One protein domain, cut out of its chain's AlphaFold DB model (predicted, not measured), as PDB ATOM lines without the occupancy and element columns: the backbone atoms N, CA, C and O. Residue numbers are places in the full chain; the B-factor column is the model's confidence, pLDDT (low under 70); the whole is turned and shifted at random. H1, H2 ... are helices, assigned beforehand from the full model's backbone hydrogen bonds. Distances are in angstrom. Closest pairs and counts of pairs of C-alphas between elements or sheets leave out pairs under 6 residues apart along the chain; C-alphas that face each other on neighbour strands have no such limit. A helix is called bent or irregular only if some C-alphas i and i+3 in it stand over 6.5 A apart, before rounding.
ATOM      1  N   ASN A   4     175.701 165.303 150.707       39.22
ATOM      2  CA  ASN A   4     174.897 164.874 151.861       39.22
ATOM      3  C   ASN A   4     175.579 163.822 152.762       39.22
ATOM      4  O   ASN A   4     175.138 163.634 153.891       39.22
ATOM      5  N   LEU A   5     176.635 163.131 152.305       34.44
ATOM      6  CA  LEU A   5     177.342 162.138 153.132       34.44
ATOM      7  C   LEU A   5     178.284 162.763 154.170       34.44
ATOM      8  O   LEU A   5     178.490 162.163 155.224       34.44
ATOM      9  N   ASP A   6     178.851 163.939 153.894       38.69
ATOM     10  CA  ASP A   6     179.767 164.605 154.825       38.69
ATOM     11  C   ASP A   6     179.029 165.574 155.766       38.69
ATOM     12  O   ASP A   6     179.438 165.733 156.913       38.69
ATOM     13  N   PHE A   7     177.863 166.102 155.376       43.34
ATOM     14  CA  PHE A   7     177.008 166.869 156.297       43.34
ATOM     15  C   PHE A   7     176.443 165.987 157.426       43.34
ATOM     16  O   PHE A   7     176.542 166.325 158.606       43.34
ATOM     17  N   TYR A   8     175.969 164.778 157.085       38.50
ATOM     18  CA  TYR A   8     175.544 163.783 158.078       38.50
ATOM     19  C   TYR A   8     176.693 163.335 158.994       38.50
ATOM     20  O   TYR A   8     176.442 162.913 160.121       38.50
ATOM     21  N   ARG A   9     177.956 163.452 158.552       36.81
ATOM     22  CA  ARG A   9     179.125 163.241 159.415       36.81
ATOM     23  C   ARG A   9     179.348 164.386 160.389       36.81
ATOM     24  O   ARG A   9     179.696 164.080 161.515       36.81
ATOM     25  N   ILE A  10     179.168 165.648 160.004       47.12
ATOM     26  CA  ILE A  10     179.429 166.795 160.897       47.12
ATOM     27  C   ILE A  10     178.424 166.819 162.058       47.12
ATOM     28  O   ILE A  10     178.838 166.856 163.214       47.12
ATOM     29  N   SER A  11     177.124 166.662 161.778       37.91
ATOM     30  CA  SER A  11     176.091 166.558 162.826       37.91
ATOM     31  C   SER A  11     176.286 165.322 163.725       37.91
ATOM     32  O   SER A  11     176.224 165.425 164.950       37.91
ATOM     33  N   ASN A  12     176.636 164.160 163.152       35.47
ATOM     34  CA  ASN A  12     177.000 163.000 163.975       35.47
ATOM     35  C   ASN A  12     178.327 163.194 164.720       35.47
ATOM     36  O   ASN A  12     178.466 162.640 165.799       35.47
ATOM     37  N   TYR A  13     179.291 163.969 164.211       43.25
ATOM     38  CA  TYR A  13     180.505 164.300 164.958       43.25
ATOM     39  C   TYR A  13     180.172 165.160 166.171       43.25
ATOM     40  O   TYR A  13     180.685 164.845 167.233       43.25
ATOM     41  N   PHE A  14     179.282 166.151 166.054       46.88
ATOM     42  CA  PHE A  14     178.798 166.937 167.194       46.88
ATOM     43  C   PHE A  14     178.159 166.037 168.265       46.88
ATOM     44  O   PHE A  14     178.609 166.017 169.407       46.88
ATOM     45  N   LEU A  15     177.187 165.195 167.889       39.56
ATOM     46  CA  LEU A  15     176.554 164.263 168.831       39.56
ATOM     47  C   LEU A  15     177.529 163.217 169.399       39.56
ATOM     48  O   LEU A  15     177.403 162.838 170.563       39.56
ATOM     49  N   LEU A  16     178.503 162.742 168.617       34.78
ATOM     50  CA  LEU A  16     179.447 161.701 169.036       34.78
ATOM     51  C   LEU A  16     180.601 162.257 169.886       34.78
ATOM     52  O   LEU A  16     181.000 161.585 170.832       34.78
ATOM     53  N   THR A  17     181.125 163.460 169.619       42.00
ATOM     54  CA  THR A  17     182.111 164.103 170.509       42.00
ATOM     55  C   THR A  17     181.463 164.499 171.827       42.00
ATOM     56  O   THR A  17     182.036 164.202 172.872       42.00
ATOM     57  N   LEU A  18     180.242 165.045 171.796       38.94
ATOM     58  CA  LEU A  18     179.456 165.315 172.998       38.94
ATOM     59  C   LEU A  18     179.221 164.017 173.796       38.94
ATOM     60  O   LEU A  18     179.528 163.959 174.983       38.94
ATOM     61  N   SER A  19     178.791 162.933 173.136       36.72
ATOM     62  CA  SER A  19     178.603 161.616 173.776       36.72
ATOM     63  C   SER A  19     179.894 161.018 174.346       36.72
ATOM     64  O   SER A  19     179.857 160.363 175.387       36.72
ATOM     65  N   ILE A  20     181.040 161.218 173.689       42.06
ATOM     66  CA  ILE A  20     182.345 160.738 174.173       42.06
ATOM     67  C   ILE A  20     182.802 161.549 175.394       42.06
ATOM     68  O   ILE A  20     183.260 160.944 176.361       42.06
ATOM     69  N   LEU A  21     182.602 162.872 175.401       41.53
ATOM     70  CA  LEU A  21     182.878 163.732 176.558       41.53
ATOM     71  C   LEU A  21     181.993 163.359 177.763       41.53
ATOM     72  O   LEU A  21     182.519 163.137 178.855       41.53
ATOM     73  N   PHE A  22     180.685 163.169 177.553       40.47
ATOM     74  CA  PHE A  22     179.768 162.659 178.584       40.47
ATOM     75  C   PHE A  22     180.159 161.262 179.093       40.47
ATOM     76  O   PHE A  22     180.029 160.982 180.284       40.47
ATOM     77  N   SER A  23     180.683 160.392 178.222       36.84
ATOM     78  CA  SER A  23     181.136 159.049 178.616       36.84
ATOM     79  C   SER A  23     182.345 159.083 179.555       36.84
ATOM     80  O   SER A  23     182.462 158.207 180.408       36.84
ATOM     81  N   SER A  24     183.238 160.072 179.427       44.56
ATOM     82  CA  SER A  24     184.315 160.314 180.402       44.56
ATOM     83  C   SER A  24     183.819 161.001 181.677       44.56
ATOM     84  O   SER A  24     184.243 160.607 182.760       44.56
ATOM     85  N   ALA A  25     182.901 161.967 181.563       50.91
ATOM     86  CA  ALA A  25     182.372 162.711 182.708       50.91
ATOM     87  C   ALA A  25     181.702 161.792 183.744       50.91
ATOM     88  O   ALA A  25     181.953 161.932 184.935       50.91
ATOM     89  N   LEU A  26     180.940 160.782 183.303       52.78
ATOM     90  CA  LEU A  26     180.279 159.824 184.201       52.78
ATOM     91  C   LEU A  26     181.250 159.041 185.109       52.78
ATOM     92  O   LEU A  26     180.896 158.733 186.242       52.78
ATOM     93  N   PHE A  27     182.469 158.736 184.645       54.81
ATOM     94  CA  PHE A  27     183.492 158.055 185.458       54.81
ATOM     95  C   PHE A  27     184.342 159.015 186.305       54.81
ATOM     96  O   PHE A  27     184.972 158.578 187.267       54.81
ATOM     97  N   ALA A  28     184.389 160.301 185.950       57.91
ATOM     98  CA  ALA A  28     185.001 161.336 186.780       57.91
ATOM     99  C   ALA A  28     184.088 161.665 187.975       57.91
ATOM    100  O   ALA A  28     184.516 161.571 189.128       57.91
ATOM    101  N   GLN A  29     182.801 161.888 187.692       62.88
ATOM    102  CA  GLN A  29     181.782 162.258 188.669       62.88
ATOM    103  C   GLN A  29     181.648 161.222 189.797       62.88
ATOM    104  O   GLN A  29     181.609 161.602 190.962       62.88
ATOM    105  N   GLU A  30     181.671 159.920 189.480       77.62
ATOM    106  CA  GLU A  30     181.630 158.828 190.475       77.62
ATOM    107  C   GLU A  30     182.809 158.901 191.477       77.62
ATOM    108  O   GLU A  30     182.649 158.601 192.660       77.62
ATOM    109  N   ARG A  31     183.989 159.366 191.035       83.81
ATOM    110  CA  ARG A  31     185.188 159.539 191.876       83.81
ATOM    111  C   ARG A  31     185.128 160.820 192.715       83.81
ATOM    112  O   ARG A  31     185.524 160.794 193.880       83.81
ATOM    113  N   GLY A  32     184.637 161.920 192.139       86.62
ATOM    114  CA  GLY A  32     184.418 163.181 192.855       86.62
ATOM    115  C   GLY A  32     183.356 163.047 193.951       86.62
ATOM    116  O   GLY A  32     183.577 163.464 195.088       86.62
ATOM    117  N   GLU A  33     182.243 162.381 193.634       90.25
ATOM    118  CA  GLU A  33     181.152 162.078 194.564       90.25
ATOM    119  C   GLU A  33     181.618 161.160 195.703       90.25
ATOM    120  O   GLU A  33     181.416 161.508 196.866       90.25
ATOM    121  N   GLN A  34     182.343 160.066 195.412       92.12
ATOM    122  CA  GLN A  34     182.907 159.196 196.457       92.12
ATOM    123  C   GLN A  34     183.817 159.974 197.424       92.12
ATOM    124  O   GLN A  34     183.672 159.852 198.642       92.12
ATOM    125  N   LEU A  35     184.747 160.788 196.908       93.00
ATOM    126  CA  LEU A  35     185.694 161.532 197.746       93.00
ATOM    127  C   LEU A  35     184.981 162.589 198.613       93.00
ATOM    128  O   LEU A  35     185.392 162.851 199.746       93.00
ATOM    129  N   TYR A  36     183.876 163.159 198.119       94.94
ATOM    130  CA  TYR A  36     183.024 164.064 198.887       94.94
ATOM    131  C   TYR A  36     182.169 163.334 199.942       94.94
ATOM    132  O   TYR A  36     182.058 163.814 201.074       94.94
ATOM    133  N   GLU A  37     181.630 162.145 199.649       94.44
ATOM    134  CA  GLU A  37     180.943 161.319 200.653       94.44
ATOM    135  C   GLU A  37     181.890 160.888 201.784       94.44
ATOM    136  O   GLU A  37     181.565 161.083 202.960       94.44
ATOM    137  N   GLU A  38     183.090 160.393 201.454       94.81
ATOM    138  CA  GLU A  38     184.138 160.079 202.438       94.81
ATOM    139  C   GLU A  38     184.540 161.325 203.251       94.81
ATOM    140  O   GLU A  38     184.808 161.236 204.457       94.81
ATOM    141  N   ASN A  39     184.514 162.517 202.639       96.31
ATOM    142  CA  ASN A  39     184.720 163.764 203.364       96.31
ATOM    143  C   ASN A  39     183.640 164.015 204.428       96.31
ATOM    144  O   ASN A  39     183.968 164.274 205.593       96.31
ATOM    145  N   LEU A  40     182.365 163.894 204.051       95.25
ATOM    146  CA  LEU A  40     181.233 164.082 204.955       95.25
ATOM    147  C   LEU A  40     181.183 163.014 206.064       95.25
ATOM    148  O   LEU A  40     180.833 163.336 207.201       95.25
ATOM    149  N   GLU A  41     181.543 161.763 205.772       95.44
ATOM    150  CA  GLU A  41     181.626 160.672 206.757       95.44
ATOM    151  C   GLU A  41     182.658 160.969 207.855       95.44
ATOM    152  O   GLU A  41     182.325 160.970 209.046       95.44
ATOM    153  N   ALA A  42     183.895 161.291 207.472       93.75
ATOM    154  CA  ALA A  42     184.955 161.593 208.431       93.75
ATOM    155  C   ALA A  42     184.705 162.910 209.196       93.75
ATOM    156  O   ALA A  42     184.990 162.975 210.393       93.75
ATOM    157  N   SER A  43     184.034 163.907 208.604       95.31
ATOM    158  CA  SER A  43     183.626 165.103 209.359       95.31
ATOM    159  C   SER A  43     182.615 164.774 210.468       95.31
ATOM    160  O   SER A  43     182.738 165.247 211.607       95.31
ATOM    161  N   ARG A  44     181.644 163.885 210.195       94.44
ATOM    162  CA  ARG A  44     180.718 163.362 211.221       94.44
ATOM    163  C   ARG A  44     181.475 162.589 212.311       94.44
ATOM    164  O   ARG A  44     181.112 162.695 213.485       94.44
ATOM    165  N   TYR A  45     182.527 161.848 211.946       93.19
ATOM    166  CA  TYR A  45     183.396 161.133 212.889       93.19
ATOM    167  C   TYR A  45     184.145 162.097 213.820       93.19
ATOM    168  O   TYR A  45     184.000 161.992 215.040       93.19
ATOM    169  N   ILE A  46     184.845 163.098 213.279       93.19
ATOM    170  CA  ILE A  46     185.582 164.115 214.052       93.19
ATOM    171  C   ILE A  46     184.662 164.905 214.989       93.19
ATOM    172  O   ILE A  46     184.961 165.075 216.179       93.19
ATOM    173  N   ASN A  47     183.483 165.298 214.509       90.44
ATOM    174  CA  ASN A  47     182.492 165.998 215.323       90.44
ATOM    175  C   ASN A  47     181.867 165.128 216.436       90.44
ATOM    176  O   ASN A  47     181.297 165.669 217.389       90.44
ATOM    177  N   SER A  48     182.023 163.797 216.396       91.69
ATOM    178  CA  SER A  48     181.554 162.895 217.459       91.69
ATOM    179  C   SER A  48     182.424 162.913 218.731       91.69
ATOM    180  O   SER A  48     181.929 162.599 219.819       91.69
ATOM    181  N   PHE A  49     183.697 163.326 218.642       89.50
ATOM    182  CA  PHE A  49     184.652 163.291 219.758       89.50
ATOM    183  C   PHE A  49     184.372 164.368 220.816       89.50
ATOM    184  O   PHE A  49     184.782 165.526 220.687       89.50
ATOM    185  N   GLN A  50     183.713 163.991 221.912       86.19
ATOM    186  CA  GLN A  50     183.368 164.907 223.006       86.19
ATOM    187  C   GLN A  50     184.519 165.104 224.010       86.19
ATOM    188  O   GLN A  50     185.079 164.145 224.533       86.19
ATOM    189  N   MET A  51     184.808 166.365 224.356       85.12
ATOM    190  CA  MET A  51     185.751 166.751 225.417       85.12
ATOM    191  C   MET A  51     185.139 167.861 226.284       85.12
ATOM    192  O   MET A  51     184.568 168.813 225.749       85.12
ATOM    193  N   ASP A  52     185.245 167.768 227.617       85.19
ATOM    194  CA  ASP A  52     184.685 168.791 228.517       85.19
ATOM    195  C   ASP A  52     185.542 170.067 228.528       85.19
ATOM    196  O   ASP A  52     186.471 170.230 229.321       85.19
ATOM    197  N   CYS A  53     185.180 170.999 227.649       86.81
ATOM    198  CA  CYS A  53     185.803 172.313 227.529       86.81
ATOM    199  C   CYS A  53     185.070 173.437 228.278       86.81
ATOM    200  O   CYS A  53     185.188 174.608 227.916       86.81
ATOM    201  N   ARG A  54     184.377 173.122 229.386       83.19
ATOM    202  CA  ARG A  54     183.843 174.136 230.325       83.19
ATOM    203  C   ARG A  54     184.923 175.024 230.958       83.19
ATOM    204  O   ARG A  54     184.597 176.067 231.522       83.19
ATOM    205  N   GLN A  55     186.195 174.628 230.884       77.88
ATOM    206  CA  GLN A  55     187.345 175.446 231.272       77.88
ATOM    207  C   GLN A  55     188.234 175.708 230.050       77.88
ATOM    208  O   GLN A  55     188.594 174.782 229.330       77.88
ATOM    209  N   ALA A  56     188.628 176.968 229.832       81.94
ATOM    210  CA  ALA A  56     189.380 177.416 228.653       81.94
ATOM    211  C   ALA A  56     190.894 177.092 228.719       81.94
ATOM    212  O   ALA A  56     191.746 177.988 228.597       81.94
ATOM    213  N   THR A  57     191.210 175.812 228.939       92.25
ATOM    214  CA  THR A  57     192.566 175.234 228.943       92.25
ATOM    215  C   THR A  57     193.253 175.388 227.574       92.25
ATOM    216  O   THR A  57     192.557 175.609 226.581       92.25
ATOM    217  N   PRO A  58     194.594 175.268 227.478       91.81
ATOM    218  CA  PRO A  58     195.298 175.282 226.189       91.81
ATOM    219  C   PRO A  58     194.765 174.219 225.219       91.81
ATOM    220  O   PRO A  58     194.289 174.571 224.144       91.81
ATOM    221  N   VAL A  59     194.662 172.967 225.679       91.62
ATOM    222  CA  VAL A  59     194.142 171.818 224.911       91.62
ATOM    223  C   VAL A  59     192.738 172.077 224.342       91.62
ATOM    224  O   VAL A  59     192.447 171.736 223.200       91.62
ATOM    225  N   CYS A  60     191.859 172.751 225.092       93.12
ATOM    226  CA  CYS A  60     190.531 173.131 224.599       93.12
ATOM    227  C   CYS A  60     190.549 174.243 223.535       93.12
ATOM    228  O   CYS A  60     189.659 174.288 222.686       93.12
ATOM    229  N   ARG A  61     191.552 175.130 223.546       93.38
ATOM    230  CA  ARG A  61     191.762 176.128 222.477       93.38
ATOM    231  C   ARG A  61     192.371 175.494 221.236       93.38
ATOM    232  O   ARG A  61     191.997 175.875 220.131       93.38
ATOM    233  N   GLU A  62     193.270 174.533 221.421       95.19
ATOM    234  CA  GLU A  62     193.880 173.754 220.343       95.19
ATOM    235  C   GLU A  62     192.803 172.912 219.640       95.19
ATOM    236  O   GLU A  62     192.609 173.098 218.443       95.19
ATOM    237  N   ARG A  63     191.966 172.151 220.372       95.44
ATOM    238  CA  ARG A  63     190.799 171.445 219.794       95.44
ATOM    239  C   ARG A  63     189.843 172.390 219.059       95.44
ATOM    240  O   ARG A  63     189.377 172.068 217.972       95.44
ATOM    241  N   SER A  64     189.553 173.566 219.625       94.62
ATOM    242  CA  SER A  64     188.697 174.566 218.964       94.62
ATOM    243  C   SER A  64     189.356 175.240 217.753       94.62
ATOM    244  O   SER A  64     188.638 175.842 216.960       94.62
ATOM    245  N   SER A  65     190.684 175.203 217.632       96.62
ATOM    246  CA  SER A  65     191.400 175.687 216.448       96.62
ATOM    247  C   SER A  65     191.454 174.612 215.366       96.62
ATOM    248  O   SER A  65     191.234 174.939 214.209       96.62
ATOM    249  N   ALA A  66     191.677 173.351 215.749       97.62
ATOM    250  CA  ALA A  66     191.659 172.205 214.843       97.62
ATOM    251  C   ALA A  66     190.289 172.026 214.180       97.62
ATOM    252  O   ALA A  66     190.225 171.957 212.961       97.62
ATOM    253  N   LEU A  67     189.193 172.082 214.950       96.94
ATOM    254  CA  LEU A  67     187.841 172.024 214.375       96.94
ATOM    255  C   LEU A  67     187.560 173.153 213.377       96.94
ATOM    256  O   LEU A  67     186.904 172.913 212.381       96.94
ATOM    257  N   ARG A  68     188.091 174.366 213.581       97.44
ATOM    258  CA  ARG A  68     187.922 175.450 212.593       97.44
ATOM    259  C   ARG A  68     188.735 175.241 211.322       97.44
ATOM    260  O   ARG A  68     188.354 175.757 210.278       97.44
ATOM    261  N   ALA A  69     189.866 174.546 211.412       98.12
ATOM    262  CA  ALA A  69     190.641 174.164 210.240       98.12
ATOM    263  C   ALA A  69     189.931 173.030 209.473       98.12
ATOM    264  O   ALA A  69     189.846 173.092 208.255       98.12
ATOM    265  N   GLU A  70     189.310 172.080 210.178       98.19
ATOM    266  CA  GLU A  70     188.444 171.038 209.600       98.19
ATOM    267  C   GLU A  70     187.181 171.633 208.938       98.19
ATOM    268  O   GLU A  70     186.916 171.363 207.769       98.19
ATOM    269  N   GLU A  71     186.476 172.552 209.614       97.62
ATOM    270  CA  GLU A  71     185.388 173.372 209.044       97.62
ATOM    271  C   GLU A  71     185.837 174.142 207.783       97.62
ATOM    272  O   GLU A  71     185.066 174.289 206.835       97.62
ATOM    273  N   THR A  72     187.085 174.629 207.758       98.00
ATOM    274  CA  THR A  72     187.651 175.361 206.612       98.00
ATOM    275  C   THR A  72     187.943 174.423 205.441       98.00
ATOM    276  O   THR A  72     187.540 174.737 204.321       98.00
ATOM    277  N   PHE A  73     188.556 173.261 205.696       98.31
ATOM    278  CA  PHE A  73     188.801 172.229 204.687       98.31
ATOM    279  C   PHE A  73     187.496 171.753 204.045       98.31
ATOM    280  O   PHE A  73     187.378 171.754 202.823       98.31
ATOM    281  N   ASN A  74     186.483 171.420 204.855       97.75
ATOM    282  CA  ASN A  74     185.189 170.943 204.359       97.75
ATOM    283  C   ASN A  74     184.524 171.936 203.403       97.75
ATOM    284  O   ASN A  74     184.009 171.528 202.370       97.75
ATOM    285  N   ARG A  75     184.576 173.236 203.719       97.75
ATOM    286  CA  ARG A  75     184.036 174.300 202.862       97.75
ATOM    287  C   ARG A  75     184.779 174.402 201.525       97.75
ATOM    288  O   ARG A  75     184.163 174.701 200.512       97.75
ATOM    289  N   TYR A  76     186.093 174.173 201.502       97.88
ATOM    290  CA  TYR A  76     186.834 174.102 200.239       97.88
ATOM    291  C   TYR A  76     186.506 172.824 199.457       97.88
ATOM    292  O   TYR A  76     186.319 172.892 198.247       97.88
ATOM    293  N   MET A  77     186.360 171.686 200.140       97.12
ATOM    294  CA  MET A  77     185.966 170.414 199.529       97.12
ATOM    295  C   MET A  77     184.548 170.467 198.923       97.12
ATOM    296  O   MET A  77     184.311 169.887 197.869       97.12
ATOM    297  N   GLU A  78     183.625 171.205 199.549       95.88
ATOM    298  CA  GLU A  78     182.285 171.504 199.023       95.88
ATOM    299  C   GLU A  78     182.369 172.283 197.697       95.88
ATOM    300  O   GLU A  78     181.822 171.830 196.696       95.88
ATOM    301  N   VAL A  79     183.158 173.366 197.631       95.06
ATOM    302  CA  VAL A  79     183.373 174.140 196.386       95.06
ATOM    303  C   VAL A  79     184.080 173.317 195.297       95.06
ATOM    304  O   VAL A  79     183.773 173.455 194.115       95.06
ATOM    305  N   VAL A  80     185.017 172.443 195.674       95.06
ATOM    306  CA  VAL A  80     185.706 171.514 194.757       95.06
ATOM    307  C   VAL A  80     184.734 170.506 194.131       95.06
ATOM    308  O   VAL A  80     184.847 170.208 192.942       95.06
ATOM    309  N   PHE A  81     183.756 170.020 194.902       93.19
ATOM    310  CA  PHE A  81     182.680 169.162 194.402       93.19
ATOM    311  C   PHE A  81     181.682 169.944 193.529       93.19
ATOM    312  O   PHE A  81     181.379 169.513 192.417       93.19
ATOM    313  N   GLU A  82     181.229 171.126 193.967       91.38
ATOM    314  CA  GLU A  82     180.317 171.987 193.190       91.38
ATOM    315  C   GLU A  82     180.886 172.372 191.813       91.38
ATOM    316  O   GLU A  82     180.130 172.488 190.848       91.38
ATOM    317  N   ARG A  83     182.212 172.537 191.702       90.62
ATOM    318  CA  ARG A  83     182.909 172.897 190.452       90.62
ATOM    319  C   ARG A  83     183.414 171.716 189.618       90.62
ATOM    320  O   ARG A  83     184.056 171.957 188.597       90.62
ATOM    321  N   GLN A  84     183.130 170.476 190.027       91.81
ATOM    322  CA  GLN A  84     183.468 169.253 189.280       91.81
ATOM    323  C   GLN A  84     184.959 169.184 188.891       91.81
ATOM    324  O   GLN A  84     185.320 168.962 187.734       91.81
ATOM    325  N   VAL A  85     185.850 169.409 189.868       92.25
ATOM    326  CA  VAL A  85     187.318 169.421 189.665       92.25
ATOM    327  C   VAL A  85     187.854 168.072 189.152       92.25
ATOM    328  O   VAL A  85     188.921 168.009 188.542       92.25
ATOM    329  N   ASP A  86     187.101 166.987 189.338       88.81
ATOM    330  CA  ASP A  86     187.326 165.668 188.732       88.81
ATOM    331  C   ASP A  86     187.293 165.677 187.192       88.81
ATOM    332  O   ASP A  86     187.972 164.861 186.565       88.81
ATOM    333  N   ALA A  87     186.566 166.620 186.584       88.56
ATOM    334  CA  ALA A  87     186.462 166.802 185.139       88.56
ATOM    335  C   ALA A  87     187.477 167.817 184.562       88.56
ATOM    336  O   ALA A  87     187.490 168.044 183.348       88.56
ATOM    337  N   TRP A  88     188.326 168.438 185.394       92.25
ATOM    338  CA  TRP A  88     189.273 169.469 184.948       92.25
ATOM    339  C   TRP A  88     190.469 168.879 184.164       92.25
ATOM    340  O   TRP A  88     190.952 167.779 184.463       92.25
ATOM    341  N   PRO A  89     190.954 169.570 183.111       88.81
ATOM    342  CA  PRO A  89     191.717 168.923 182.043       88.81
ATOM    343  C   PRO A  89     193.204 168.671 182.341       88.81
ATOM    344  O   PRO A  89     193.825 167.918 181.586       88.81
ATOM    345  N   ASN A  90     193.797 169.243 183.399       88.75
ATOM    346  CA  ASN A  90     195.210 169.016 183.745       88.75
ATOM    347  C   ASN A  90     195.397 168.030 184.914       88.75
ATOM    348  O   ASN A  90     196.510 167.919 185.437       88.75
ATOM    349  N   ASN A  91     194.353 167.277 185.288       89.88
ATOM    350  CA  ASN A  91     194.370 166.311 186.395       89.88
ATOM    351  C   ASN A  91     194.594 166.993 187.770       89.88
ATOM    352  O   ASN A  91     195.234 166.448 188.670       89.88
ATOM    353  N   GLU A  92     194.012 168.181 187.953       94.06
ATOM    354  CA  GLU A  92     193.972 168.944 189.209       94.06
ATOM    355  C   GLU A  92     193.398 168.123 190.377       94.06
ATOM    356  O   GLU A  92     193.855 168.242 191.514       94.06
ATOM    357  N   PHE A  93     192.461 167.212 190.091       94.50
ATOM    358  CA  PHE A  93     191.860 166.307 191.073       94.50
ATOM    359  C   PHE A  93     192.873 165.443 191.847       94.50
ATOM    360  O   PHE A  93     192.632 165.110 193.003       94.50
ATOM    361  N   ALA A  94     194.041 165.116 191.281       94.62
ATOM    362  CA  ALA A  94     195.063 164.385 192.041       94.62
ATOM    363  C   ALA A  94     195.616 165.205 193.223       94.62
ATOM    364  O   ALA A  94     195.979 164.642 194.251       94.62
ATOM    365  N   SER A  95     195.627 166.538 193.117       96.12
ATOM    366  CA  SER A  95     195.983 167.421 194.232       96.12
ATOM    367  C   SER A  95     194.853 167.545 195.265       96.12
ATOM    368  O   SER A  95     195.135 167.767 196.441       96.12
ATOM    369  N   VAL A  96     193.593 167.319 194.868       97.00
ATOM    370  CA  VAL A  96     192.460 167.156 195.800       97.00
ATOM    371  C   VAL A  96     192.607 165.858 196.603       97.00
ATOM    372  O   VAL A  96     192.420 165.866 197.819       97.00
ATOM    373  N   GLU A  97     193.007 164.756 195.961       96.25
ATOM    374  CA  GLU A  97     193.309 163.490 196.647       96.25
ATOM    375  C   GLU A  97     194.492 163.634 197.622       96.25
ATOM    376  O   GLU A  97     194.382 163.210 198.774       96.25
ATOM    377  N   ASP A  98     195.589 164.292 197.223       96.81
ATOM    378  CA  ASP A  98     196.720 164.587 198.121       96.81
ATOM    379  C   ASP A  98     196.289 165.437 199.335       96.81
ATOM    380  O   ASP A  98     196.680 165.144 200.471       96.81
ATOM    381  N   ALA A  99     195.439 166.452 199.133       98.00
ATOM    382  CA  ALA A  99     194.865 167.242 200.222       98.00
ATOM    383  C   ALA A  99     193.983 166.386 201.153       98.00
ATOM    384  O   ALA A  99     194.063 166.511 202.378       98.00
ATOM    385  N   PHE A 100     193.191 165.466 200.596       97.50
ATOM    386  CA  PHE A 100     192.371 164.534 201.370       97.50
ATOM    387  C   PHE A 100     193.217 163.574 202.220       97.50
ATOM    388  O   PHE A 100     192.899 163.354 203.391       97.50
ATOM    389  N   PHE A 101     194.339 163.067 201.698       96.75
ATOM    390  CA  PHE A 101     195.280 162.264 202.486       96.75
ATOM    391  C   PHE A 101     195.916 163.067 203.632       96.75
ATOM    392  O   PHE A 101     195.986 162.565 204.755       96.75
ATOM    393  N   MET A 102     196.299 164.332 203.413       97.44
ATOM    394  CA  MET A 102     196.771 165.195 204.512       97.44
ATOM    395  C   MET A 102     195.682 165.437 205.565       97.44
ATOM    396  O   MET A 102     195.966 165.473 206.763       97.44
ATOM    397  N   ARG A 103     194.417 165.544 205.147       97.38
ATOM    398  CA  ARG A 103     193.279 165.652 206.064       97.38
ATOM    399  C   ARG A 103     193.074 164.372 206.891       97.38
ATOM    400  O   ARG A 103     192.801 164.490 208.082       97.38
ATOM    401  N   GLN A 104     193.307 163.178 206.334       97.25
ATOM    402  CA  GLN A 104     193.293 161.914 207.097       97.25
ATOM    403  C   GLN A 104     194.405 161.842 208.169       97.25
ATOM    404  O   GLN A 104     194.152 161.376 209.283       97.25
ATOM    405  N   ASP A 105     195.610 162.355 207.890       97.12
ATOM    406  CA  ASP A 105     196.668 162.515 208.910       97.12
ATOM    407  C   ASP A 105     196.238 163.495 210.027       97.12
ATOM    408  O   ASP A 105     196.563 163.310 211.210       97.12
ATOM    409  N   GLY A 106     195.452 164.517 209.667       97.69
ATOM    410  CA  GLY A 106     194.789 165.422 210.606       97.69
ATOM    411  C   GLY A 106     193.776 164.711 211.500       97.69
ATOM    412  O   GLY A 106     193.829 164.865 212.723       97.69
ATOM    413  N   ASP A 107     192.924 163.868 210.917       97.69
ATOM    414  CA  ASP A 107     191.912 163.085 211.631       97.69
ATOM    415  C   ASP A 107     192.541 162.111 212.640       97.69
ATOM    416  O   ASP A 107     192.140 162.067 213.809       97.69
ATOM    417  N   TYR A 108     193.598 161.397 212.234       97.50
ATOM    418  CA  TYR A 108     194.374 160.523 213.120       97.50
ATOM    419  C   TYR A 108     195.000 161.298 214.293       97.50
ATOM    420  O   TYR A 108     194.949 160.870 215.452       97.50
ATOM    421  N   SER A 109     195.550 162.481 214.007       97.31
ATOM    422  CA  SER A 109     196.113 163.376 215.022       97.31
ATOM    423  C   SER A 109     195.035 163.901 215.982       97.31
ATOM    424  O   SER A 109     195.276 164.015 217.188       97.31
ATOM    425  N   PHE A 110     193.826 164.175 215.481       97.44
ATOM    426  CA  PHE A 110     192.692 164.652 216.271       97.44
ATOM    427  C   PHE A 110     192.152 163.568 217.215       97.44
ATOM    428  O   PHE A 110     191.948 163.848 218.400       97.44
ATOM    429  N   GLU A 111     191.992 162.326 216.740       95.31
ATOM    430  CA  GLU A 111     191.636 161.169 217.579       95.31
ATOM    431  C   GLU A 111     192.676 160.952 218.693       95.31
ATOM    432  O   GLU A 111     192.325 160.802 219.868       95.31
ATOM    433  N   GLY A 112     193.966 161.051 218.356       94.50
ATOM    434  CA  GLY A 112     195.070 161.015 219.320       94.50
ATOM    435  C   GLY A 112     195.101 162.181 220.324       94.50
ATOM    436  O   GLY A 112     195.937 162.186 221.226       94.50
ATOM    437  N   SER A 113     194.191 163.157 220.205       94.06
ATOM    438  CA  SER A 113     194.157 164.418 220.964       94.06
ATOM    439  C   SER A 113     195.374 165.334 220.749       94.06
ATOM    440  O   SER A 113     195.608 166.262 221.529       94.06
ATOM    441  N   PHE A 114     196.122 165.131 219.662       96.62
ATOM    442  CA  PHE A 114     197.214 165.989 219.196       96.62
ATOM    443  C   PHE A 114     196.655 167.158 218.371       96.62
ATOM    444  O   PHE A 114     196.984 167.359 217.205       96.62
ATOM    445  N   PHE A 115     195.767 167.948 218.983       96.94
ATOM    446  CA  PHE A 115     194.992 168.976 218.278       96.94
ATOM    447  C   PHE A 115     195.849 170.078 217.626       96.94
ATOM    448  O   PHE A 115     195.395 170.721 216.684       96.94
ATOM    449  N   GLY A 116     197.072 170.315 218.111       96.62
ATOM    450  CA  GLY A 116     198.019 171.224 217.458       96.62
ATOM    451  C   GLY A 116     198.477 170.706 216.092       96.62
ATOM    452  O   GLY A 116     198.434 171.450 215.117       96.62
ATOM    453  N   ASP A 117     198.838 169.426 216.023       97.75
ATOM    454  CA  ASP A 117     199.300 168.765 214.799       97.75
ATOM    455  C   ASP A 117     198.129 168.530 213.829       97.75
ATOM    456  O   ASP A 117     198.244 168.824 212.641       97.75
ATOM    457  N   ALA A 118     196.955 168.145 214.353       98.12
ATOM    458  CA  ALA A 118     195.717 168.033 213.578       98.12
ATOM    459  C   ALA A 118     195.349 169.345 212.867       98.12
ATOM    460  O   ALA A 118     195.032 169.344 211.682       98.12
ATOM    461  N   LYS A 119     195.448 170.486 213.572       98.19
ATOM    462  CA  LYS A 119     195.208 171.806 212.972       98.19
ATOM    463  C   LYS A 119     196.154 172.066 211.797       98.19
ATOM    464  O   LYS A 119     195.689 172.529 210.768       98.19
ATOM    465  N   ILE A 120     197.446 171.768 211.945       98.38
ATOM    466  CA  ILE A 120     198.448 171.993 210.891       98.38
ATOM    467  C   ILE A 120     198.136 171.134 209.659       98.38
ATOM    468  O   ILE A 120     198.200 171.630 208.542       98.38
ATOM    469  N   ALA A 121     197.748 169.872 209.852       98.19
ATOM    470  CA  ALA A 121     197.354 168.995 208.754       98.19
ATOM    471  C   ALA A 121     196.119 169.526 207.995       98.19
ATOM    472  O   ALA A 121     196.150 169.623 206.771       98.19
ATOM    473  N   TYR A 122     195.073 169.957 208.712       98.50
ATOM    474  CA  TYR A 122     193.881 170.570 208.111       98.50
ATOM    475  C   TYR A 122     194.155 171.938 207.456       98.50
ATOM    476  O   TYR A 122     193.567 172.242 206.418       98.50
ATOM    477  N   ASP A 123     195.040 172.764 208.034       98.44
ATOM    478  CA  ASP A 123     195.475 174.039 207.445       98.44
ATOM    479  C   ASP A 123     196.167 173.788 206.096       98.44
ATOM    480  O   ASP A 123     195.754 174.351 205.085       98.44
ATOM    481  N   ASN A 124     197.172 172.903 206.070       98.31
ATOM    482  CA  ASN A 124     197.938 172.568 204.865       98.31
ATOM    483  C   ASN A 124     197.044 171.943 203.778       98.31
ATOM    484  O   ASN A 124     197.169 172.269 202.601       98.31
ATOM    485  N   ALA A 125     196.120 171.060 204.171       98.19
ATOM    486  CA  ALA A 125     195.142 170.476 203.259       98.19
ATOM    487  C   ALA A 125     194.205 171.546 202.666       98.19
ATOM    488  O   ALA A 125     193.866 171.482 201.488       98.19
ATOM    489  N   SER A 126     193.821 172.554 203.458       98.50
ATOM    490  CA  SER A 126     193.020 173.691 202.978       98.50
ATOM    491  C   SER A 126     193.808 174.592 202.022       98.50
ATOM    492  O   SER A 126     193.241 175.052 201.037       98.50
ATOM    493  N   GLU A 127     195.099 174.826 202.289       98.31
ATOM    494  CA  GLU A 127     195.997 175.630 201.443       98.31
ATOM    495  C   GLU A 127     196.118 175.030 200.031       98.31
ATOM    496  O   GLU A 127     196.005 175.760 199.051       98.31
ATOM    497  N   ILE A 128     196.213 173.699 199.912       98.00
ATOM    498  CA  ILE A 128     196.227 173.005 198.609       98.00
ATOM    499  C   ILE A 128     194.921 173.232 197.829       98.00
ATOM    500  O   ILE A 128     194.970 173.493 196.629       98.00
ATOM    501  N   LEU A 129     193.754 173.155 198.482       98.00
ATOM    502  CA  LEU A 129     192.472 173.376 197.800       98.00
ATOM    503  C   LEU A 129     192.261 174.855 197.411       98.00
ATOM    504  O   LEU A 129     191.750 175.127 196.326       98.00
ATOM    505  N   ASP A 130     192.683 175.800 198.258       97.88
ATOM    506  CA  ASP A 130     192.632 177.247 197.981       97.88
ATOM    507  C   ASP A 130     193.539 177.625 196.792       97.88
ATOM    508  O   ASP A 130     193.112 178.390 195.923       97.88
ATOM    509  N   ASP A 131     194.737 177.031 196.692       96.94
ATOM    510  CA  ASP A 131     195.663 177.198 195.559       96.94
ATOM    511  C   ASP A 131     195.082 176.646 194.240       96.94
ATOM    512  O   ASP A 131     195.160 177.323 193.210       96.94
ATOM    513  N   ILE A 132     194.467 175.450 194.248       96.50
ATOM    514  CA  ILE A 132     193.830 174.851 193.054       96.50
ATOM    515  C   ILE A 132     192.718 175.765 192.523       96.50
ATOM    516  O   ILE A 132     192.720 176.134 191.345       96.50
ATOM    517  N   LEU A 133     191.789 176.159 193.399       96.44
ATOM    518  CA  LEU A 133     190.641 176.995 193.037       96.44
ATOM    519  C   LEU A 133     191.092 178.386 192.562       96.44
ATOM    520  O   LEU A 133     190.663 178.847 191.504       96.44
ATOM    521  N   SER A 134     192.026 179.018 193.283       95.94
ATOM    522  CA  SER A 134     192.574 180.334 192.922       95.94
ATOM    523  C   SER A 134     193.359 180.313 191.607       95.94
ATOM    524  O   SER A 134     193.339 181.293 190.856       95.94
ATOM    525  N   SER A 135     194.051 179.209 191.304       94.88
ATOM    526  CA  SER A 135     194.748 179.032 190.027       94.88
ATOM    527  C   SER A 135     193.762 178.909 188.865       94.88
ATOM    528  O   SER A 135     193.973 179.543 187.830       94.88
ATOM    529  N   ALA A 136     192.671 178.157 189.038       95.00
ATOM    530  CA  ALA A 136     191.639 177.998 188.015       95.00
ATOM    531  C   ALA A 136     190.863 179.297 187.749       95.00
ATOM    532  O   ALA A 136     190.704 179.677 186.592       95.00
ATOM    533  N   ASP A 137     190.471 180.044 188.788       95.06
ATOM    534  CA  ASP A 137     189.803 181.347 188.619       95.06
ATOM    535  C   ASP A 137     190.689 182.355 187.882       95.06
ATOM    536  O   ASP A 137     190.238 183.069 186.981       95.06
ATOM    537  N   LYS A 138     191.987 182.373 188.209       96.12
ATOM    538  CA  LYS A 138     192.958 183.181 187.472       96.12
ATOM    539  C   LYS A 138     193.099 182.714 186.021       96.12
ATOM    540  O   LYS A 138     193.205 183.556 185.134       96.12
ATOM    541  N   GLN A 139     193.113 181.406 185.774       94.81
ATOM    542  CA  GLN A 139     193.205 180.847 184.428       94.81
ATOM    543  C   GLN A 139     191.973 181.196 183.584       94.81
ATOM    544  O   GLN A 139     192.143 181.589 182.435       94.81
ATOM    545  N   VAL A 140     190.761 181.145 184.145       96.50
ATOM    546  CA  VAL A 140     189.532 181.581 183.462       96.50
ATOM    547  C   VAL A 140     189.617 183.054 183.056       96.50
ATOM    548  O   VAL A 140     189.348 183.369 181.900       96.50
ATOM    549  N   GLU A 141     190.051 183.957 183.940       97.06
ATOM    550  CA  GLU A 141     190.200 185.381 183.590       97.06
ATOM    551  C   GLU A 141     191.355 185.657 182.607       97.06
ATOM    552  O   GLU A 141     191.187 186.470 181.697       97.06
ATOM    553  N   ASP A 142     192.500 184.972 182.725       96.50
ATOM    554  CA  ASP A 142     193.616 185.088 181.769       96.50
ATOM    555  C   ASP A 142     193.202 184.582 180.364       96.50
ATOM    556  O   ASP A 142     193.510 185.227 179.358       96.50
ATOM    557  N   LEU A 143     192.460 183.466 180.281       97.50
ATOM    558  CA  LEU A 143     191.913 182.921 179.029       97.50
ATOM    559  C   LEU A 143     190.824 183.834 178.444       97.50
ATOM    560  O   LEU A 143     190.875 184.154 177.256       97.50
ATOM    561  N   LEU A 144     189.877 184.307 179.263       97.19
ATOM    562  CA  LEU A 144     188.834 185.250 178.841       97.19
ATOM    563  C   LEU A 144     189.432 186.555 178.311       97.19
ATOM    564  O   LEU A 144     189.005 187.038 177.266       97.19
ATOM    565  N   ALA A 145     190.440 187.117 178.983       96.69
ATOM    566  CA  ALA A 145     191.080 188.359 178.556       96.69
ATOM    567  C   ALA A 145     191.767 188.239 177.183       96.69
ATOM    568  O   ALA A 145     191.768 189.207 176.416       96.69
ATOM    569  N   GLU A 146     192.327 187.070 176.859       97.44
ATOM    570  CA  GLU A 146     192.970 186.796 175.570       97.44
ATOM    571  C   GLU A 146     191.941 186.438 174.480       97.44
ATOM    572  O   GLU A 146     191.992 186.990 173.377       97.44
ATOM    573  N   GLY A 147     190.942 185.611 174.807       97.12
ATOM    574  CA  GLY A 147     189.823 185.265 173.925       97.12
ATOM    575  C   GLY A 147     188.994 186.486 173.516       97.12
ATOM    576  O   GLY A 147     188.790 186.724 172.327       97.12
ATOM    577  N   GLU A 148     188.601 187.335 174.472       96.81
ATOM    578  CA  GLU A 148     187.914 188.608 174.205       96.81
ATOM    579  C   GLU A 148     188.786 189.583 173.393       96.81
ATOM    580  O   GLU A 148     188.256 190.392 172.626       96.81
ATOM    581  N   ARG A 149     190.125 189.518 173.513       96.88
ATOM    582  CA  ARG A 149     191.037 190.326 172.687       96.88
ATOM    583  C   ARG A 149     191.012 189.867 171.231       96.88
ATOM    584  O   ARG A 149     190.846 190.712 170.349       96.88
ATOM    585  N   TYR A 150     191.147 188.565 170.975       97.50
ATOM    586  CA  TYR A 150     191.089 188.035 169.610       97.50
ATOM    587  C   TYR A 150     189.708 188.222 168.980       97.50
ATOM    588  O   TYR A 150     189.625 188.654 167.832       97.50
ATOM    589  N   LEU A 151     188.639 187.991 169.745       96.31
ATOM    590  CA  LEU A 151     187.260 188.079 169.272       96.31
ATOM    591  C   LEU A 151     186.827 189.518 168.957       96.31
ATOM    592  O   LEU A 151     186.385 189.792 167.846       96.31
ATOM    593  N   TYR A 152     186.976 190.444 169.913       93.50
ATOM    594  CA  TYR A 152     186.377 191.786 169.830       93.50
ATOM    595  C   TYR A 152     187.355 192.917 169.472       93.50
ATOM    596  O   TYR A 152     186.927 194.064 169.346       93.50
ATOM    597  N   ARG A 153     188.668 192.652 169.358       93.31
ATOM    598  CA  ARG A 153     189.671 193.685 169.002       93.31
ATOM    599  C   ARG A 153     190.572 193.325 167.828       93.31
ATOM    600  O   ARG A 153     191.106 194.233 167.198       93.31
ATOM    601  N   GLU A 154     190.791 192.037 167.573       94.62
ATOM    602  CA  GLU A 154     191.561 191.570 166.412       94.62
ATOM    603  C   GLU A 154     190.690 190.940 165.316       94.62
ATOM    604  O   GLU A 154     191.227 190.665 164.246       94.62
ATOM    605  N   GLU A 155     189.390 190.742 165.573       93.44
ATOM    606  CA  GLU A 155     188.396 190.174 164.644       93.44
ATOM    607  C   GLU A 155     188.782 188.765 164.136       93.44
ATOM    608  O   GLU A 155     188.642 188.434 162.961       93.44
ATOM    609  N   LYS A 156     189.290 187.915 165.044       95.62
ATOM    610  CA  LYS A 156     189.754 186.539 164.767       95.62
ATOM    611  C   LYS A 156     188.985 185.502 165.596       95.62
ATOM    612  O   LYS A 156     189.529 185.006 166.587       95.62
ATOM    613  N   PRO A 157     187.748 185.145 165.212       94.25
ATOM    614  CA  PRO A 157     186.972 184.120 165.911       94.25
ATOM    615  C   PRO A 157     187.708 182.768 165.994       94.25
ATOM    616  O   PRO A 157     187.780 182.211 167.085       94.25
ATOM    617  N   ASP A 158     188.370 182.315 164.916       93.50
ATOM    618  CA  ASP A 158     189.178 181.075 164.900       93.50
ATOM    619  C   ASP A 158     190.260 181.030 165.996       93.50
ATOM    620  O   ASP A 158     190.628 179.966 166.485       93.50
ATOM    621  N   TRP A 159     190.837 182.188 166.343       94.88
ATOM    622  CA  TRP A 159     191.916 182.279 167.334       94.88
ATOM    623  C   TRP A 159     191.370 182.493 168.743       94.88
ATOM    624  O   TRP A 159     192.063 182.192 169.706       94.88
ATOM    625  N   ALA A 160     190.153 183.021 168.875       96.12
ATOM    626  CA  ALA A 160     189.472 183.150 170.154       96.12
ATOM    627  C   ALA A 160     188.900 181.805 170.638       96.12
ATOM    628  O   ALA A 160     188.854 181.568 171.845       96.12
ATOM    629  N   GLU A 161     188.495 180.925 169.712       94.25
ATOM    630  CA  GLU A 161     187.799 179.665 170.009       94.25
ATOM    631  C   GLU A 161     188.541 178.789 171.022       94.25
ATOM    632  O   GLU A 161     187.927 178.328 171.986       94.25
ATOM    633  N   SER A 162     189.857 178.605 170.860       94.44
ATOM    634  CA  SER A 162     190.651 177.787 171.782       94.44
ATOM    635  C   SER A 162     190.593 178.319 173.211       94.44
ATOM    636  O   SER A 162     190.349 177.544 174.123       94.44
ATOM    637  N   TYR A 163     190.717 179.633 173.419       97.12
ATOM    638  CA  TYR A 163     190.703 180.229 174.760       97.12
ATOM    639  C   TYR A 163     189.349 180.069 175.455       97.12
ATOM    640  O   TYR A 163     189.297 179.727 176.635       97.12
ATOM    641  N   PHE A 164     188.245 180.267 174.728       96.06
ATOM    642  CA  PHE A 164     186.907 180.089 175.290       96.06
ATOM    643  C   PHE A 164     186.577 178.612 175.560       96.06
ATOM    644  O   PHE A 164     186.019 178.302 176.612       96.06
ATOM    645  N   ARG A 165     186.956 177.686 174.664       93.19
ATOM    646  CA  ARG A 165     186.748 176.242 174.885       93.19
ATOM    647  C   ARG A 165     187.712 175.644 175.920       93.19
ATOM    648  O   ARG A 165     187.333 174.685 176.581       93.19
ATOM    649  N   GLU A 166     188.901 176.217 176.111       93.81
ATOM    650  CA  GLU A 166     189.812 175.874 177.214       93.81
ATOM    651  C   GLU A 166     189.316 176.412 178.563       93.81
ATOM    652  O   GLU A 166     189.549 175.762 179.573       93.81
ATOM    653  N   ALA A 167     188.620 177.554 178.607       95.12
ATOM    654  CA  ALA A 167     188.082 178.107 179.853       95.12
ATOM    655  C   ALA A 167     186.811 177.382 180.338       95.12
ATOM    656  O   ALA A 167     186.597 177.256 181.544       95.12
ATOM    657  N   LEU A 168     185.983 176.887 179.408       93.62
ATOM    658  CA  LEU A 168     184.667 176.296 179.687       93.62
ATOM    659  C   LEU A 168     184.651 175.187 180.770       93.62
ATOM    660  O   LEU A 168     183.718 175.198 181.568       93.62
ATOM    661  N   PRO A 169     185.631 174.260 180.877       91.56
ATOM    662  CA  PRO A 169     185.605 173.207 181.899       91.56
ATOM    663  C   PRO A 169     185.772 173.695 183.349       91.56
ATOM    664  O   PRO A 169     185.342 172.998 184.261       91.56
ATOM    665  N   TYR A 170     186.390 174.861 183.579       92.06
ATOM    666  CA  TYR A 170     186.657 175.380 184.933       92.06
ATOM    667  C   TYR A 170     185.517 176.254 185.487       92.06
ATOM    668  O   TYR A 170     185.437 176.488 186.699       92.06
ATOM    669  N   ASP A 171     184.668 176.781 184.599       92.31
ATOM    670  CA  ASP A 171     183.508 177.620 184.919       92.31
ATOM    671  C   ASP A 171     182.443 177.519 183.796       92.31
ATOM    672  O   ASP A 171     182.284 178.440 182.985       92.31
ATOM    673  N   PRO A 172     181.723 176.384 183.690       88.88
ATOM    674  CA  PRO A 172     180.782 176.132 182.592       88.88
ATOM    675  C   PRO A 172     179.561 177.062 182.609       88.88
ATOM    676  O   PRO A 172     178.922 177.276 181.576       88.88
ATOM    677  N   GLU A 173     179.250 177.662 183.762       89.19
ATOM    678  CA  GLU A 173     178.146 178.609 183.915       89.19
ATOM    679  C   GLU A 173     178.532 180.062 183.592       89.19
ATOM    680  O   GLU A 173     177.683 180.956 183.636       89.19
ATOM    681  N   ASN A 174     179.781 180.323 183.193       92.38
ATOM    682  CA  ASN A 174     180.249 181.676 182.925       92.38
ATOM    683  C   ASN A 174     179.584 182.308 181.689       92.38
ATOM    684  O   ASN A 174     179.904 182.009 180.535       92.38
TER     685      ASN A 174
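This is residues 4 to 174 of the 689 residues of an uncharacterized protein of Crocinitomicaceae bacterium (UniProt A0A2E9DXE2). This is a long, loose rod of helices: at one end the later part of H1, H2, H3 and the first part of H4 make an up-and-down bundle of four, with H2 and H3 between H1 and H4. From that bundle two long helices run on and spread apart: H4, with the short H5 folded back along its later part, and H1, whose residues 4 to 20 stick out free. The printed part has 171 residues, with five named helices in the order H1, H2, H3, H4, H5 and no named strand; its class is all helix. The whole is loose, with a radius of gyration of the C-alphas of 21.7 A, and spans 79 by 35 by 21 A.

Find C-alpha 4 at (174.897, 164.874, 151.861); from there H1, residues 4 to 48, runs 66.0 A to C-alpha 48 at (181.554, 162.895, 217.459), with a kink of 26 degrees near residue 26. Next come H2, residues 58 to 82, 36.4 A long, and H3, residues 93 to 111, 27.0 A long. H4, residues 115 to 152, covers 54.2 A and ends at C-alpha 152 at (186.377, 191.786, 169.830). H5, residues 157 to 167, is 15.2 A long; it is neither bent nor irregular, but only just: C-alphas 159 and 162 are 6.4 A apart.

Begin at H4, the hub, which touches three helices. With residues 115 to 133 alone it touches H2, the same way at a shallow tilt of 30 degrees; the closest C-alphas are those of Ala 66 and Lys 119, 4.0 A apart. With residues 115 to 132 alone it touches H3, its hairpin partner, opposite ways at a shallow tilt of 19 degrees; look at the C-alphas of Gly 106 and Ala 118, the closest, 4.1 A apart. With residues 139 to 151 alone it touches H5, again as a hairpin, at a shallow tilt of 12 degrees; the closest C-alphas, of Gly 147 and Ala 160, are 4.3 A apart. H1 touches H2 with residues 32 to 43 alone, the closest C-alphas being those of Gly 32 and Phe 81 at 6.4 A. H1 and H4 are apart. In H3 and H4 every O i to N i+4 pair is within hydrogen-bond range; the counts are 37 of 41 in H1, 20 of 21 in H2 and 5 of 7 in H5.

The two C-alphas farthest apart, those of Asn 4 and Gln 55, are 81.1 A from each other. The printed part has no cut, and none of its links is long. Look for low confidence in residues 4 to 29, which are under 70 in pLDDT; the mean of the printed part is 86.6.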